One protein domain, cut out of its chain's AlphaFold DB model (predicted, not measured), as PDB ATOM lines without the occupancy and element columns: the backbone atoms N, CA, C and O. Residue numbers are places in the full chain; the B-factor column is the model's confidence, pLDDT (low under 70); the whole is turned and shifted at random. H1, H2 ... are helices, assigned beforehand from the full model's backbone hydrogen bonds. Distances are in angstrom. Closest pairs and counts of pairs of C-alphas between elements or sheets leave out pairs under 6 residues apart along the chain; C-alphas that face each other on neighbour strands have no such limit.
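AT A GLANCE: This is residues 2 to 66 and 95 to 122 of the 318 residues of an uncharacterized protein of Perkinsus olseni (UniProt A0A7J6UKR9). Three long helices, H1, H2 and H3, run nearly side by side as a loose triangle, with H2 running the opposite way to H1 and H3. Past a cut, a long stretch without a named element, residues 95 to 113, and the short helix H4 make a separate part to one side, where residues 105 to 110 stick out. The printed part has 93 residues, with four named helices in the order H1, H2, H3, H4 and no named strand; its class is all helix. It is only just compact, close to loose, with a radius of gyration of the C-alphas of 14.6 A, and flat, spanning 40 by 39 by 18 A.

HOW THE PARTS SIT: H1, residues 2 to 23, touches H3, residues 49 to 64, which meets it with residues 51 to 58 alone; the closest C-alphas, of Leu 12 and Val 51, are 6.2 A apart. They run the same way at a shallow tilt of 13 degrees. H2, residues 29 to 42, is close to H1 but not clearly touching; the closest C-alphas, of Phe 18 and Phe 32, are 7.4 A apart. They run opposite ways at a shallow tilt of 11 degrees. H2 and H3 are only just apart, with closest C-alphas at 8.4 A. H4, residues 114 to 122, is apart from H1, H2 and H3. In H1, H2, H3 and H4 every O i to N i+4 pair is within hydrogen-bond range.

IN THESE COORDINATES: H1 begins at C-alpha 2 (-53.016, -115.445, -40.890) and is 31.8 A long. H2 measures 20.0 A and H3 22.2 A. H4, 12.4 A, ends at C-alpha 122 (-84.656, -96.641, -33.160).

THE WHOLE: The farthest C-alphas, of Val 26 and Pro 108, are 41.7 A apart. Residues 67 to 94 are not printed; C-alphas 66 and 95 are 16.2 A apart across the cut. The link H1 to H2 is tight, and H2 to H3 short. The mean pLDDT of the printed part is 74.5; 32 residues are under 70, among them residues 95 to 114.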
ATOM      1  N   THR A   2     -53.527-115.318 -42.273       67.00
ATOM      2  CA  THR A   2     -53.016-115.445 -40.890       67.00
ATOM      3  C   THR A   2     -52.824-114.119 -40.140       67.00
ATOM      4  O   THR A   2     -53.256-114.013 -38.999       67.00
ATOM      5  N   ALA A   3     -52.281-113.073 -40.778       68.38
ATOM      6  CA  ALA A   3     -52.098-111.762 -40.132       68.38
ATOM      7  C   ALA A   3     -53.426-111.094 -39.720       68.38
ATOM      8  O   ALA A   3     -53.509-110.454 -38.677       68.38
ATOM      9  N   ARG A   4     -54.492-111.297 -40.508       68.00
ATOM     10  CA  ARG A   4     -55.830-110.768 -40.211       68.00
ATOM     11  C   ARG A   4     -56.461-111.478 -39.014       68.00
ATOM     12  O   ARG A   4     -57.012-110.814 -38.149       68.00
ATOM     13  N   ILE A   5     -56.338-112.807 -38.966       65.81
ATOM     14  CA  ILE A   5     -56.839-113.634 -37.857       65.81
ATOM     15  C   ILE A   5     -56.095-113.284 -36.560       65.81
ATOM     16  O   ILE A   5     -56.720-113.130 -35.517       65.81
ATOM     17  N   SER A   6     -54.774-113.088 -36.634       79.31
ATOM     18  CA  SER A   6     -53.966-112.689 -35.476       79.31
ATOM     19  C   SER A   6     -54.339-111.299 -34.953       79.31
ATOM     20  O   SER A   6     -54.408-111.102 -33.743       79.31
ATOM     21  N   ALA A   7     -54.606-110.343 -35.847       78.56
ATOM     22  CA  ALA A   7     -55.029-109.000 -35.457       78.56
ATOM     23  C   ALA A   7     -56.448-108.996 -34.859       78.56
ATOM     24  O   ALA A   7     -56.689-108.317 -33.866       78.56
ATOM     25  N   GLU A   8     -57.372-109.793 -35.411       82.25
ATOM     26  CA  GLU A   8     -58.723-109.972 -34.864       82.25
ATOM     27  C   GLU A   8     -58.686-110.570 -33.452       82.25
ATOM     28  O   GLU A   8     -59.354-110.065 -32.552       82.25
ATOM     29  N   ALA A   9     -57.879-111.613 -33.237       84.75
ATOM     30  CA  ALA A   9     -57.729-112.236 -31.926       84.75
ATOM     31  C   ALA A   9     -57.164-111.254 -30.885       84.75
ATOM     32  O   ALA A   9     -57.723-111.135 -29.799       84.75
ATOM     33  N   SER A  10     -56.122-110.498 -31.245       83.25
ATOM     34  CA  SER A  10     -55.517-109.497 -30.356       83.25
ATOM     35  C   SER A  10     -56.477-108.347 -30.014       83.25
ATOM     36  O   SER A  10     -56.486-107.846 -28.889       83.25
ATOM     37  N   LEU A  11     -57.337-107.953 -30.959       83.31
ATOM     38  CA  LEU A  11     -58.398-106.970 -30.721       83.31
ATOM     39  C   LEU A  11     -59.451-107.479 -29.737       83.31
ATOM     40  O   LEU A  11     -59.839-106.756 -28.822       83.31
ATOM     41  N   LEU A  12     -59.905-108.720 -29.911       87.75
ATOM     42  CA  LEU A  12     -60.866-109.344 -29.000       87.75
ATOM     43  C   LEU A  12     -60.284-109.509 -27.590       87.75
ATOM     44  O   LEU A  12     -60.990-109.272 -26.611       87.75
ATOM     45  N   GLU A  13     -59.003-109.857 -27.485       89.19
ATOM     46  CA  GLU A  13     -58.288-109.939 -26.211       89.19
ATOM     47  C   GLU A  13     -58.224-108.576 -25.509       89.19
ATOM     48  O   GLU A  13     -58.582-108.478 -24.337       89.19
ATOM     49  N   HIS A  14     -57.886-107.498 -26.228       83.25
ATOM     50  CA  HIS A  14     -57.906-106.141 -25.668       83.25
ATOM     51  C   HIS A  14     -59.298-105.712 -25.185       83.25
ATOM     52  O   HIS A  14     -59.419-105.122 -24.110       83.25
ATOM     53  N   ILE A  15     -60.353-106.019 -25.949       86.12
ATOM     54  CA  ILE A  15     -61.740-105.735 -25.548       86.12
ATOM     55  C   ILE A  15     -62.084-106.491 -24.253       86.12
ATOM     56  O   ILE A  15     -62.691-105.920 -23.347       86.12
ATOM     57  N   HIS A  16     -61.663-107.753 -24.134       90.12
ATOM     58  CA  HIS A  16     -61.909-108.576 -22.950       90.12
ATOM     59  C   HIS A  16     -61.139-108.084 -21.712       90.12
ATOM     60  O   HIS A  16     -61.712-107.986 -20.622       90.12
ATOM     61  N   LEU A  17     -59.854-107.754 -21.868       87.62
ATOM     62  CA  LEU A  17     -59.027-107.201 -20.792       87.62
ATOM     63  C   LEU A  17     -59.607-105.885 -20.284       87.62
ATOM     64  O   LEU A  17     -59.807-105.726 -19.082       87.62
ATOM     65  N   PHE A  18     -59.998-104.984 -21.188       85.00
ATOM     66  CA  PHE A  18     -60.628-103.740 -20.770       85.00
ATOM     67  C   PHE A  18     -61.957-103.967 -20.050       85.00
ATOM     68  O   PHE A  18     -62.214-103.317 -19.043       85.00
ATOM     69  N   ARG A  19     -62.809-104.878 -20.535       84.81
ATOM     70  CA  ARG A  19     -64.066-105.208 -19.848       84.81
ATOM     71  C   ARG A  19     -63.802-105.653 -18.409       84.81
ATOM     72  O   ARG A  19     -64.515-105.237 -17.501       84.81
ATOM     73  N   THR A  20     -62.747-106.440 -18.209       87.00
ATOM     74  CA  THR A  20     -62.302-106.892 -16.886       87.00
ATOM     75  C   THR A  20     -61.850-105.711 -16.020       87.00
ATOM     76  O   THR A  20     -62.373-105.530 -14.921       87.00
ATOM     77  N   ASP A  21     -60.965-104.850 -16.531       83.56
ATOM     78  CA  ASP A  21     -60.482-103.653 -15.821       83.56
ATOM     79  C   ASP A  21     -61.611-102.664 -15.493       83.56
ATOM     80  O   ASP A  21     -61.615-102.021 -14.439       83.56
ATOM     81  N   TRP A  22     -62.581-102.531 -16.400       80.25
ATOM     82  CA  TRP A  22     -63.763-101.691 -16.247       80.25
ATOM     83  C   TRP A  22     -64.673-102.210 -15.133       80.25
ATOM     84  O   TRP A  22     -65.045-101.445 -14.245       80.25
ATOM     85  N   GLN A  23     -64.971-103.512 -15.121       81.44
ATOM     86  CA  GLN A  23     -65.754-104.152 -14.056       81.44
ATOM     87  C   GLN A  23     -65.061-104.076 -12.688       81.44
ATOM     88  O   GLN A  23     -65.737-103.984 -11.666       81.44
ATOM     89  N   GLN A  24     -63.727-104.071 -12.663       81.38
ATOM     90  CA  GLN A  24     -62.937-103.897 -11.440       81.38
ATOM     91  C   GLN A  24     -62.799-102.426 -11.001       81.38
ATOM     92  O   GLN A  24     -62.256-102.159  -9.930       81.38
ATOM     93  N   GLY A  25     -63.265-101.460 -11.802       81.19
ATOM     94  CA  GLY A  25     -63.127-100.028 -11.516       81.19
ATOM     95  C   GLY A  25     -61.691 -99.495 -11.634       81.19
ATOM     96  O   GLY A  25     -61.396 -98.411 -11.136       81.19
ATOM     97  N   VAL A  26     -60.794-100.246 -12.283       73.25
ATOM     98  CA  VAL A  26     -59.364 -99.917 -12.440       73.25
ATOM     99  C   VAL A  26     -59.112 -99.120 -13.733       73.25
ATOM    100  O   VAL A  26     -58.124 -98.394 -13.857       73.25
ATOM    101  N   GLY A  27     -60.031 -99.200 -14.699       66.62
ATOM    102  CA  GLY A  27     -59.871 -98.615 -16.030       66.62
ATOM    103  C   GLY A  27     -60.206 -97.120 -16.143       66.62
ATOM    104  O   GLY A  27     -61.274 -96.656 -15.745       66.62
ATOM    105  N   ASN A  28     -59.336 -96.360 -16.815       77.00
ATOM    106  CA  ASN A  28     -59.667 -95.017 -17.299       77.00
ATOM    107  C   ASN A  28     -60.453 -95.124 -18.616       77.00
ATOM    108  O   ASN A  28     -59.857 -95.279 -19.685       77.00
ATOM    109  N   LEU A  29     -61.782 -94.990 -18.540       75.62
ATOM    110  CA  LEU A  29     -62.698 -95.047 -19.690       75.62
ATOM    111  C   LEU A  29     -62.212 -94.235 -20.899       75.62
ATOM    112  O   LEU A  29     -62.305 -94.681 -22.041       75.62
ATOM    113  N   LYS A  30     -61.665 -93.035 -20.655       78.00
ATOM    114  CA  LYS A  30     -61.204 -92.139 -21.724       78.00
ATOM    115  C   LYS A  30     -60.016 -92.719 -22.487       78.00
ATOM    116  O   LYS A  30     -59.934 -92.527 -23.699       78.00
ATOM    117  N   LYS A  31     -59.103 -93.405 -21.792       79.00
ATOM    118  CA  LYS A  31     -57.937 -94.050 -22.412       79.00
ATOM    119  C   LYS A  31     -58.400 -95.147 -23.368       79.00
ATOM    120  O   LYS A  31     -57.976 -95.165 -24.515       79.00
ATOM    121  N   PHE A  32     -59.352 -95.964 -22.932       73.44
ATOM    122  CA  PHE A  32     -59.880 -97.056 -23.738       73.44
ATOM    123  C   PHE A  32     -60.700 -96.609 -24.945       73.44
ATOM    124  O   PHE A  32     -60.499 -97.127 -26.039       73.44
ATOM    125  N   ILE A  33     -61.589 -95.621 -24.786       76.44
ATOM    126  CA  ILE A  33     -62.343 -95.078 -25.925       76.44
ATOM    127  C   ILE A  33     -61.372 -94.570 -26.997       76.44
ATOM    128  O   ILE A  33     -61.556 -94.853 -28.180       76.44
ATOM    129  N   ARG A  34     -60.307 -93.870 -26.584       82.06
ATOM    130  CA  ARG A  34     -59.262 -93.388 -27.495       82.06
ATOM    131  C   ARG A  34     -58.520 -94.542 -28.176       82.06
ATOM    132  O   ARG A  34     -58.251 -94.463 -29.370       82.06
ATOM    133  N   GLU A  35     -58.215 -95.604 -27.443       75.56
ATOM    134  CA  GLU A  35     -57.510 -96.784 -27.953       75.56
ATOM    135  C   GLU A  35     -58.373 -97.587 -28.938       75.56
ATOM    136  O   GLU A  35     -57.909 -97.942 -30.017       75.56
ATOM    137  N   CYS A  36     -59.668 -97.747 -28.663       71.38
ATOM    138  CA  CYS A  36     -60.622 -98.334 -29.606       71.38
ATOM    139  C   CYS A  36     -60.813 -97.493 -30.869       71.38
ATOM    140  O   CYS A  36     -60.863 -98.039 -31.970       71.38
ATOM    141  N   GLN A  37     -60.907 -96.166 -30.735       79.69
ATOM    142  CA  GLN A  37     -60.964 -95.260 -31.886       79.69
ATOM    143  C   GLN A  37     -59.691 -95.357 -32.732       79.69
ATOM    144  O   GLN A  37     -59.772 -95.420 -33.958       79.69
ATOM    145  N   HIS A  38     -58.528 -95.424 -32.082       80.19
ATOM    146  CA  HIS A  38     -57.250 -95.613 -32.754       80.19
ATOM    147  C   HIS A  38     -57.204 -96.948 -33.503       80.19
ATOM    148  O   HIS A  38     -56.889 -96.979 -34.690       80.19
ATOM    149  N   LEU A  39     -57.606 -98.042 -32.860       67.88
ATOM    150  CA  LEU A  39     -57.643 -99.365 -33.476       67.88
ATOM    151  C   LEU A  39     -58.617 -99.433 -34.660       67.88
ATOM    152  O   LEU A  39     -58.272-100.004 -35.698       67.88
ATOM    153  N   ARG A  40     -59.788 -98.787 -34.554       72.69
ATOM    154  CA  ARG A  40     -60.735 -98.640 -35.671       72.69
ATOM    155  C   ARG A  40     -60.103 -97.900 -36.852       72.69
ATOM    156  O   ARG A  40     -60.297 -98.313 -37.991       72.69
ATOM    157  N   ALA A  41     -59.344 -96.837 -36.586       76.81
ATOM    158  CA  ALA A  41     -58.691 -96.039 -37.621       76.81
ATOM    159  C   ALA A  41     -57.525 -96.780 -38.300       76.81
ATOM    160  O   ALA A  41     -57.379 -96.716 -39.517       76.81
ATOM    161  N   VAL A  42     -56.704 -97.498 -37.528       66.00
ATOM    162  CA  VAL A  42     -55.487 -98.158 -38.034       66.00
ATOM    163  C   VAL A  42     -55.797 -99.492 -38.714       66.00
ATOM    164  O   VAL A  42     -55.068 -99.919 -39.609       66.00
ATOM    165  N   THR A  43     -56.884-100.163 -38.325       68.50
ATOM    166  CA  THR A  43     -57.193-101.515 -38.812       68.50
ATOM    167  C   THR A  43     -58.625-101.672 -39.344       68.50
ATOM    168  O   THR A  43     -59.332-102.608 -38.959       68.50
ATOM    169  N   PRO A  44     -59.071-100.841 -40.312       69.56
ATOM    170  CA  PRO A  44     -60.438-100.909 -40.844       69.56
ATOM    171  C   PRO A  44     -60.761-102.282 -41.458       69.56
ATOM    172  O   PRO A  44     -61.901-102.736 -41.451       69.56
ATOM    173  N   HIS A  45     -59.746-102.999 -41.947       68.81
ATOM    174  CA  HIS A  45     -59.890-104.332 -42.541       68.81
ATOM    175  C   HIS A  45     -59.998-105.477 -41.512       68.81
ATOM    176  O   HIS A  45     -60.358-106.606 -41.875       68.81
ATOM    177  N   VAL A  46     -59.691-105.209 -40.240       71.44
ATOM    178  CA  VAL A  46     -59.731-106.180 -39.130       71.44
ATOM    179  C   VAL A  46     -61.043-106.076 -38.342       71.44
ATOM    180  O   VAL A  46     -61.351-106.948 -37.536       71.44
ATOM    181  N   TRP A  47     -61.882-105.079 -38.647       79.00
ATOM    182  CA  TRP A  47     -63.221-104.924 -38.083       79.00
ATOM    183  C   TRP A  47     -64.187-105.988 -38.625       79.00
ATOM    184  O   TRP A  47     -65.027-105.748 -39.494       79.00
ATOM    185  N   THR A  48     -64.025-107.223 -38.160       84.69
ATOM    186  CA  THR A  48     -64.948-108.313 -38.461       84.69
ATOM    187  C   THR A  48     -66.258-108.110 -37.707       84.69
ATOM    188  O   THR A  48     -66.335-107.370 -36.723       84.69
ATOM    189  N   LYS A  49     -67.304-108.828 -38.128       84.06
ATOM    190  CA  LYS A  49     -68.598-108.837 -37.431       84.06
ATOM    191  C   LYS A  49     -68.446-109.172 -35.939       84.06
ATOM    192  O   LYS A  49     -69.173-108.619 -35.126       84.06
ATOM    193  N   ARG A  50     -67.493-110.039 -35.572       87.31
ATOM    194  CA  ARG A  50     -67.246-110.434 -34.176       87.31
ATOM    195  C   ARG A  50     -66.653-109.296 -33.349       87.31
ATOM    196  O   ARG A  50     -67.167-109.018 -32.274       87.31
ATOM    197  N   VAL A  51     -65.622-108.620 -33.864       86.00
ATOM    198  CA  VAL A  51     -65.002-107.462 -33.191       86.00
ATOM    199  C   VAL A  51     -66.015-106.330 -33.041       86.00
ATOM    200  O   VAL A  51     -66.128-105.743 -31.970       86.00
ATOM    201  N   ALA A  52     -66.803-106.069 -34.088       85.06
ATOM    202  CA  ALA A  52     -67.846-105.051 -34.056       85.06
ATOM    203  C   ALA A  52     -68.917-105.345 -32.993       85.06
ATOM    204  O   ALA A  52     -69.282-104.442 -32.247       85.06
ATOM    205  N   LEU A  53     -69.386-106.595 -32.894       88.56
ATOM    206  CA  LEU A  53     -70.358-107.001 -31.874       88.56
ATOM    207  C   LEU A  53     -69.793-106.845 -30.459       88.56
ATOM    208  O   LEU A  53     -70.413-106.167 -29.646       88.56
ATOM    209  N   ALA A  54     -68.593-107.372 -30.195       87.50
ATOM    210  CA  ALA A  54     -67.952-107.260 -28.882       87.50
ATOM    211  C   ALA A  54     -67.728-105.792 -28.468       87.50
ATOM    212  O   ALA A  54     -67.910-105.420 -27.310       87.50
ATOM    213  N   TYR A  55     -67.379-104.930 -29.428       84.88
ATOM    214  CA  TYR A  55     -67.235-103.496 -29.193       84.88
ATOM    215  C   TYR A  55     -68.573-102.806 -28.878       84.88
ATOM    216  O   TYR A  55     -68.641-101.976 -27.972       84.88
ATOM    217  N   VAL A  56     -69.648-103.142 -29.596       86.31
ATOM    218  CA  VAL A  56     -70.989-102.582 -29.345       86.31
ATOM    219  C   VAL A  56     -71.536-103.036 -27.993       86.31
ATOM    220  O   VAL A  56     -72.086-102.210 -27.263       86.31
ATOM    221  N   GLU A  57     -71.355-104.307 -27.630       89.44
ATOM    222  CA  GLU A  57     -71.718-104.837 -26.308       89.44
ATOM    223  C   GLU A  57     -71.024-104.046 -25.200       89.44
ATOM    224  O   GLU A  57     -71.676-103.530 -24.295       89.44
ATOM    225  N   LEU A  58     -69.717-103.831 -25.337       85.50
ATOM    226  CA  LEU A  58     -68.949-103.059 -24.373       85.50
ATOM    227  C   LEU A  58     -69.414-101.597 -24.267       85.50
ATOM    228  O   LEU A  58     -69.548-101.063 -23.166       85.50
ATOM    229  N   LEU A  59     -69.697-100.936 -25.391       83.94
ATOM    230  CA  LEU A  59     -70.263 -99.582 -25.375       83.94
ATOM    231  C   LEU A  59     -71.647 -99.536 -24.720       83.94
ATOM    232  O   LEU A  59     -71.994 -98.529 -24.101       83.94
ATOM    233  N   THR A  60     -72.434-100.597 -24.873       86.00
ATOM    234  CA  THR A  60     -73.751-100.722 -24.244       86.00
ATOM    235  C   THR A  60     -73.597-100.879 -22.736       86.00
ATOM    236  O   THR A  60     -74.205-100.110 -22.001       86.00
ATOM    237  N   GLU A  61     -72.683-101.733 -22.269       85.62
ATOM    238  CA  GLU A  61     -72.356-101.883 -20.842       85.62
ATOM    239  C   GLU A  61     -71.903-100.570 -20.198       85.62
ATOM    240  O   GLU A  61     -72.339-100.227 -19.100       85.62
ATOM    241  N   ILE A  62     -71.062 -99.796 -20.890       81.56
ATOM    242  CA  ILE A  62     -70.610 -98.480 -20.417       81.56
ATOM    243  C   ILE A  62     -71.783 -97.493 -20.311       81.56
ATOM    244  O   ILE A  62     -71.823 -96.692 -19.380       81.56
ATOM    245  N   LYS A  63     -72.722 -97.518 -21.266       81.94
ATOM    246  CA  LYS A  63     -73.892 -96.621 -21.281       81.94
ATOM    247  C   LYS A  63     -74.956 -97.012 -20.260       81.94
ATOM    248  O   LYS A  63     -75.629 -96.133 -19.727       81.94
ATOM    249  N   GLU A  64     -75.146 -98.309 -20.050       82.00
ATOM    250  CA  GLU A  64     -76.161 -98.856 -19.152       82.00
ATOM    251  C   GLU A  64     -75.728 -98.836 -17.692       82.00
ATOM    252  O   GLU A  64     -76.595 -98.821 -16.821       82.00
ATOM    253  N   GLN A  65     -74.421 -98.779 -17.410       66.12
ATOM    254  CA  GLN A  65     -73.923 -98.492 -16.070       66.12
ATOM    255  C   GLN A  65     -74.493 -97.139 -15.622       66.12
ATOM    256  O   GLN A  65     -74.110 -96.091 -16.156       66.12
ATOM    257  N   PRO A  66     -75.435 -97.126 -14.660       49.66
ATOM    258  CA  PRO A  66     -75.955 -95.874 -14.164       49.66
ATOM    259  C   PRO A  66     -74.773 -95.106 -13.575       49.66
ATOM    260  O   PRO A  66     -73.943 -95.679 -12.870       49.66
ATOM    261  N   VAL A  95     -73.962 -87.430 -27.226       59.34
ATOM    262  CA  VAL A  95     -72.717 -87.822 -27.898       59.34
ATOM    263  C   VAL A  95     -72.888 -87.562 -29.389       59.34
ATOM    264  O   VAL A  95     -73.835 -88.062 -29.994       59.34
ATOM    265  N   TYR A  96     -71.981 -86.776 -29.964       65.94
ATOM    266  CA  TYR A  96     -71.948 -86.484 -31.395       65.94
ATOM    267  C   TYR A  96     -71.138 -87.561 -32.121       65.94
ATOM    268  O   TYR A  96     -70.049 -87.925 -31.675       65.94
ATOM    269  N   PHE A  97     -71.680 -88.076 -33.222       65.06
ATOM    270  CA  PHE A  97     -71.005 -89.029 -34.097       65.06
ATOM    271  C   PHE A  97     -70.886 -88.415 -35.489       65.06
ATOM    272  O   PHE A  97     -71.906 -88.100 -36.099       65.06
ATOM    273  N   ASP A  98     -69.658 -88.299 -35.991       60.41
ATOM    274  CA  ASP A  98     -69.399 -87.937 -37.382       60.41
ATOM    275  C   ASP A  98     -69.286 -89.211 -38.224       60.41
ATOM    276  O   ASP A  98     -68.506 -90.115 -37.916       60.41
ATOM    277  N   LEU A  99     -70.085 -89.290 -39.290       59.44
ATOM    278  CA  LEU A  99     -69.951 -90.313 -40.325       59.44
ATOM    279  C   LEU A  99     -69.151 -89.710 -41.473       59.44
ATOM    280  O   LEU A  99     -69.605 -88.767 -42.125       59.44
ATOM    281  N   THR A 100     -67.954 -90.236 -41.725       62.50
ATOM    282  CA  THR A 100     -67.164 -89.783 -42.870       62.50
ATOM    283  C   THR A 100     -67.597 -90.532 -44.126       62.50
ATOM    284  O   THR A 100     -67.950 -91.708 -44.075       62.50
ATOM    285  N   LYS A 101     -67.542 -89.879 -45.295       51.41
ATOM    286  CA  LYS A 101     -67.881 -90.516 -46.586       51.41
ATOM    287  C   LYS A 101     -67.039 -91.770 -46.880       51.41
ATOM    288  O   LYS A 101     -67.480 -92.621 -47.646       51.41
ATOM    289  N   ALA A 102     -65.864 -91.900 -46.259       54.75
ATOM    290  CA  ALA A 102     -65.015 -93.083 -46.358       54.75
ATOM    291  C   ALA A 102     -65.624 -94.316 -45.659       54.75
ATOM    292  O   ALA A 102     -65.436 -95.433 -46.142       54.75
ATOM    293  N   ASP A 103     -66.402 -94.126 -44.584       51.44
ATOM    294  CA  ASP A 103     -67.123 -95.203 -43.889       51.44
ATOM    295  C   ASP A 103     -68.309 -95.739 -44.721       51.44
ATOM    296  O   ASP A 103     -68.716 -96.886 -44.553       51.44
ATOM    297  N   CYS A 104     -68.842 -94.936 -45.653       52.78
ATOM    298  CA  CYS A 104     -70.019 -95.267 -46.466       52.78
ATOM    299  C   CYS A 104     -69.694 -95.968 -47.803       52.78
ATOM    300  O   CYS A 104     -70.605 -96.279 -48.570       52.78
ATOM    301  N   ALA A 105     -68.416 -96.192 -48.130       46.81
ATOM    302  CA  ALA A 105     -67.995 -96.578 -49.482       46.81
ATOM    303  C   ALA A 105     -68.048 -98.091 -49.817       46.81
ATOM    304  O   ALA A 105     -67.657 -98.467 -50.922       46.81
ATOM    305  N   ARG A 106     -68.512 -98.990 -48.931       55.69
ATOM    306  CA  ARG A 106     -68.669-100.454 -49.182       55.69
ATOM    307  C   ARG A 106     -69.607-101.069 -48.132       55.69
ATOM    308  O   ARG A 106     -69.355-100.701 -46.985       55.69
ATOM    309  N   PRO A 107     -70.510-102.068 -48.363       50.72
ATOM    310  CA  PRO A 107     -71.145-102.737 -49.538       50.72
ATOM    311  C   PRO A 107     -72.532-102.122 -49.944       50.72
ATOM    312  O   PRO A 107     -72.867-101.053 -49.437       50.72
ATOM    313  N   PRO A 108     -73.383-102.714 -50.826       56.62
ATOM    314  CA  PRO A 108     -74.712-102.144 -51.152       56.62
ATOM    315  C   PRO A 108     -75.639-101.931 -49.942       56.62
ATOM    316  O   PRO A 108     -76.480-101.038 -50.002       56.62
ATOM    317  N   ASP A 109     -75.418-102.668 -48.850       57.56
ATOM    318  CA  ASP A 109     -76.191-102.601 -47.601       57.56
ATOM    319  C   ASP A 109     -75.651-101.571 -46.588       57.56
ATOM    320  O   ASP A 109     -76.018-101.590 -45.413       57.56
ATOM    321  N   THR A 110     -74.733-100.688 -47.001       61.81
ATOM    322  CA  THR A 110     -74.213 -99.645 -46.102       61.81
ATOM    323  C   THR A 110     -75.208 -98.511 -45.988       61.81
ATOM    324  O   THR A 110     -75.656 -97.970 -46.999       61.81
ATOM    325  N   VAL A 111     -75.489 -98.121 -44.750       58.66
ATOM    326  CA  VAL A 111     -76.319 -96.968 -44.426       58.66
ATOM    327  C   VAL A 111     -75.678 -95.707 -45.002       58.66
ATOM    328  O   VAL A 111     -74.535 -95.385 -44.673       58.66
ATOM    329  N   ARG A 112     -76.379 -95.014 -45.902       64.25
ATOM    330  CA  ARG A 112     -75.780 -93.936 -46.711       64.25
ATOM    331  C   ARG A 112     -75.955 -92.565 -46.083       64.25
ATOM    332  O   ARG A 112     -75.199 -91.652 -46.403       64.25
ATOM    333  N   ASN A 113     -76.933 -92.433 -45.190       67.50
ATOM    334  CA  ASN A 113     -77.335 -91.160 -44.614       67.50
ATOM    335  C   ASN A 113     -77.550 -91.267 -43.096       67.50
ATOM    336  O   ASN A 113     -78.020 -92.281 -42.584       67.50
ATOM    337  N   ILE A 114     -77.266 -90.181 -42.368       69.69
ATOM    338  CA  ILE A 114     -77.464 -90.084 -40.907       69.69
ATOM    339  C   ILE A 114     -78.902 -90.453 -40.467       69.69
ATOM    340  O   ILE A 114     -79.038 -91.155 -39.463       69.69
ATOM    341  N   PRO A 115     -79.979 -90.051 -41.178       75.56
ATOM    342  CA  PRO A 115     -81.344 -90.417 -40.795       75.56
ATOM    343  C   PRO A 115     -81.606 -91.926 -40.806       75.56
ATOM    344  O   PRO A 115     -82.238 -92.429 -39.885       75.56
ATOM    345  N   GLU A 116     -81.063 -92.658 -41.782       74.25
ATOM    346  CA  GLU A 116     -81.199 -94.120 -41.860       74.25
ATOM    347  C   GLU A 116     -80.493 -94.804 -40.672       74.25
ATOM    348  O   GLU A 116     -80.992 -95.789 -40.129       74.25
ATOM    349  N   VAL A 117     -79.361 -94.252 -40.202       71.94
ATOM    350  CA  VAL A 117     -78.676 -94.744 -38.992       71.94
ATOM    351  C   VAL A 117     -79.552 -94.519 -37.762       71.94
ATOM    352  O   VAL A 117     -79.689 -95.413 -36.927       71.94
ATOM    353  N   ALA A 118     -80.162 -93.338 -37.645       74.62
ATOM    354  CA  ALA A 118     -81.053 -93.020 -36.534       74.62
ATOM    355  C   ALA A 118     -82.312 -93.907 -36.531       74.62
ATOM    356  O   ALA A 118     -82.734 -94.372 -35.473       74.62
ATOM    357  N   GLU A 119     -82.884 -94.181 -37.703       79.81
ATOM    358  CA  GLU A 119     -84.045 -95.056 -37.873       79.81
ATOM    359  C   GLU A 119     -83.714 -96.511 -37.522       79.81
ATOM    360  O   GLU A 119     -84.432 -97.138 -36.739       79.81
ATOM    361  N   PHE A 120     -82.574 -97.019 -37.994       77.38
ATOM    362  CA  PHE A 120     -82.084 -98.342 -37.618       77.38
ATOM    363  C   PHE A 120     -81.876 -98.466 -36.101       77.38
ATOM    364  O   PHE A 120     -82.369 -99.412 -35.486       77.38
ATOM    365  N   LEU A 121     -81.217 -97.491 -35.465       79.56
ATOM    366  CA  LEU A 121     -81.009 -97.484 -34.011       79.56
ATOM    367  C   LEU A 121     -82.328 -97.413 -33.232       79.56
ATOM    368  O   LEU A 121     -82.466 -98.065 -32.196       79.56
ATOM    369  N   ASN A 122     -83.313 -96.667 -33.735       77.62
ATOM    370  CA  ASN A 122     -84.656 -96.641 -33.160       77.62
ATOM    371  C   ASN A 122     -85.368 -97.995 -33.296       77.62
ATOM    372  O   ASN A 122     -86.060 -98.393 -32.362       77.62
TER     373      ASN A 122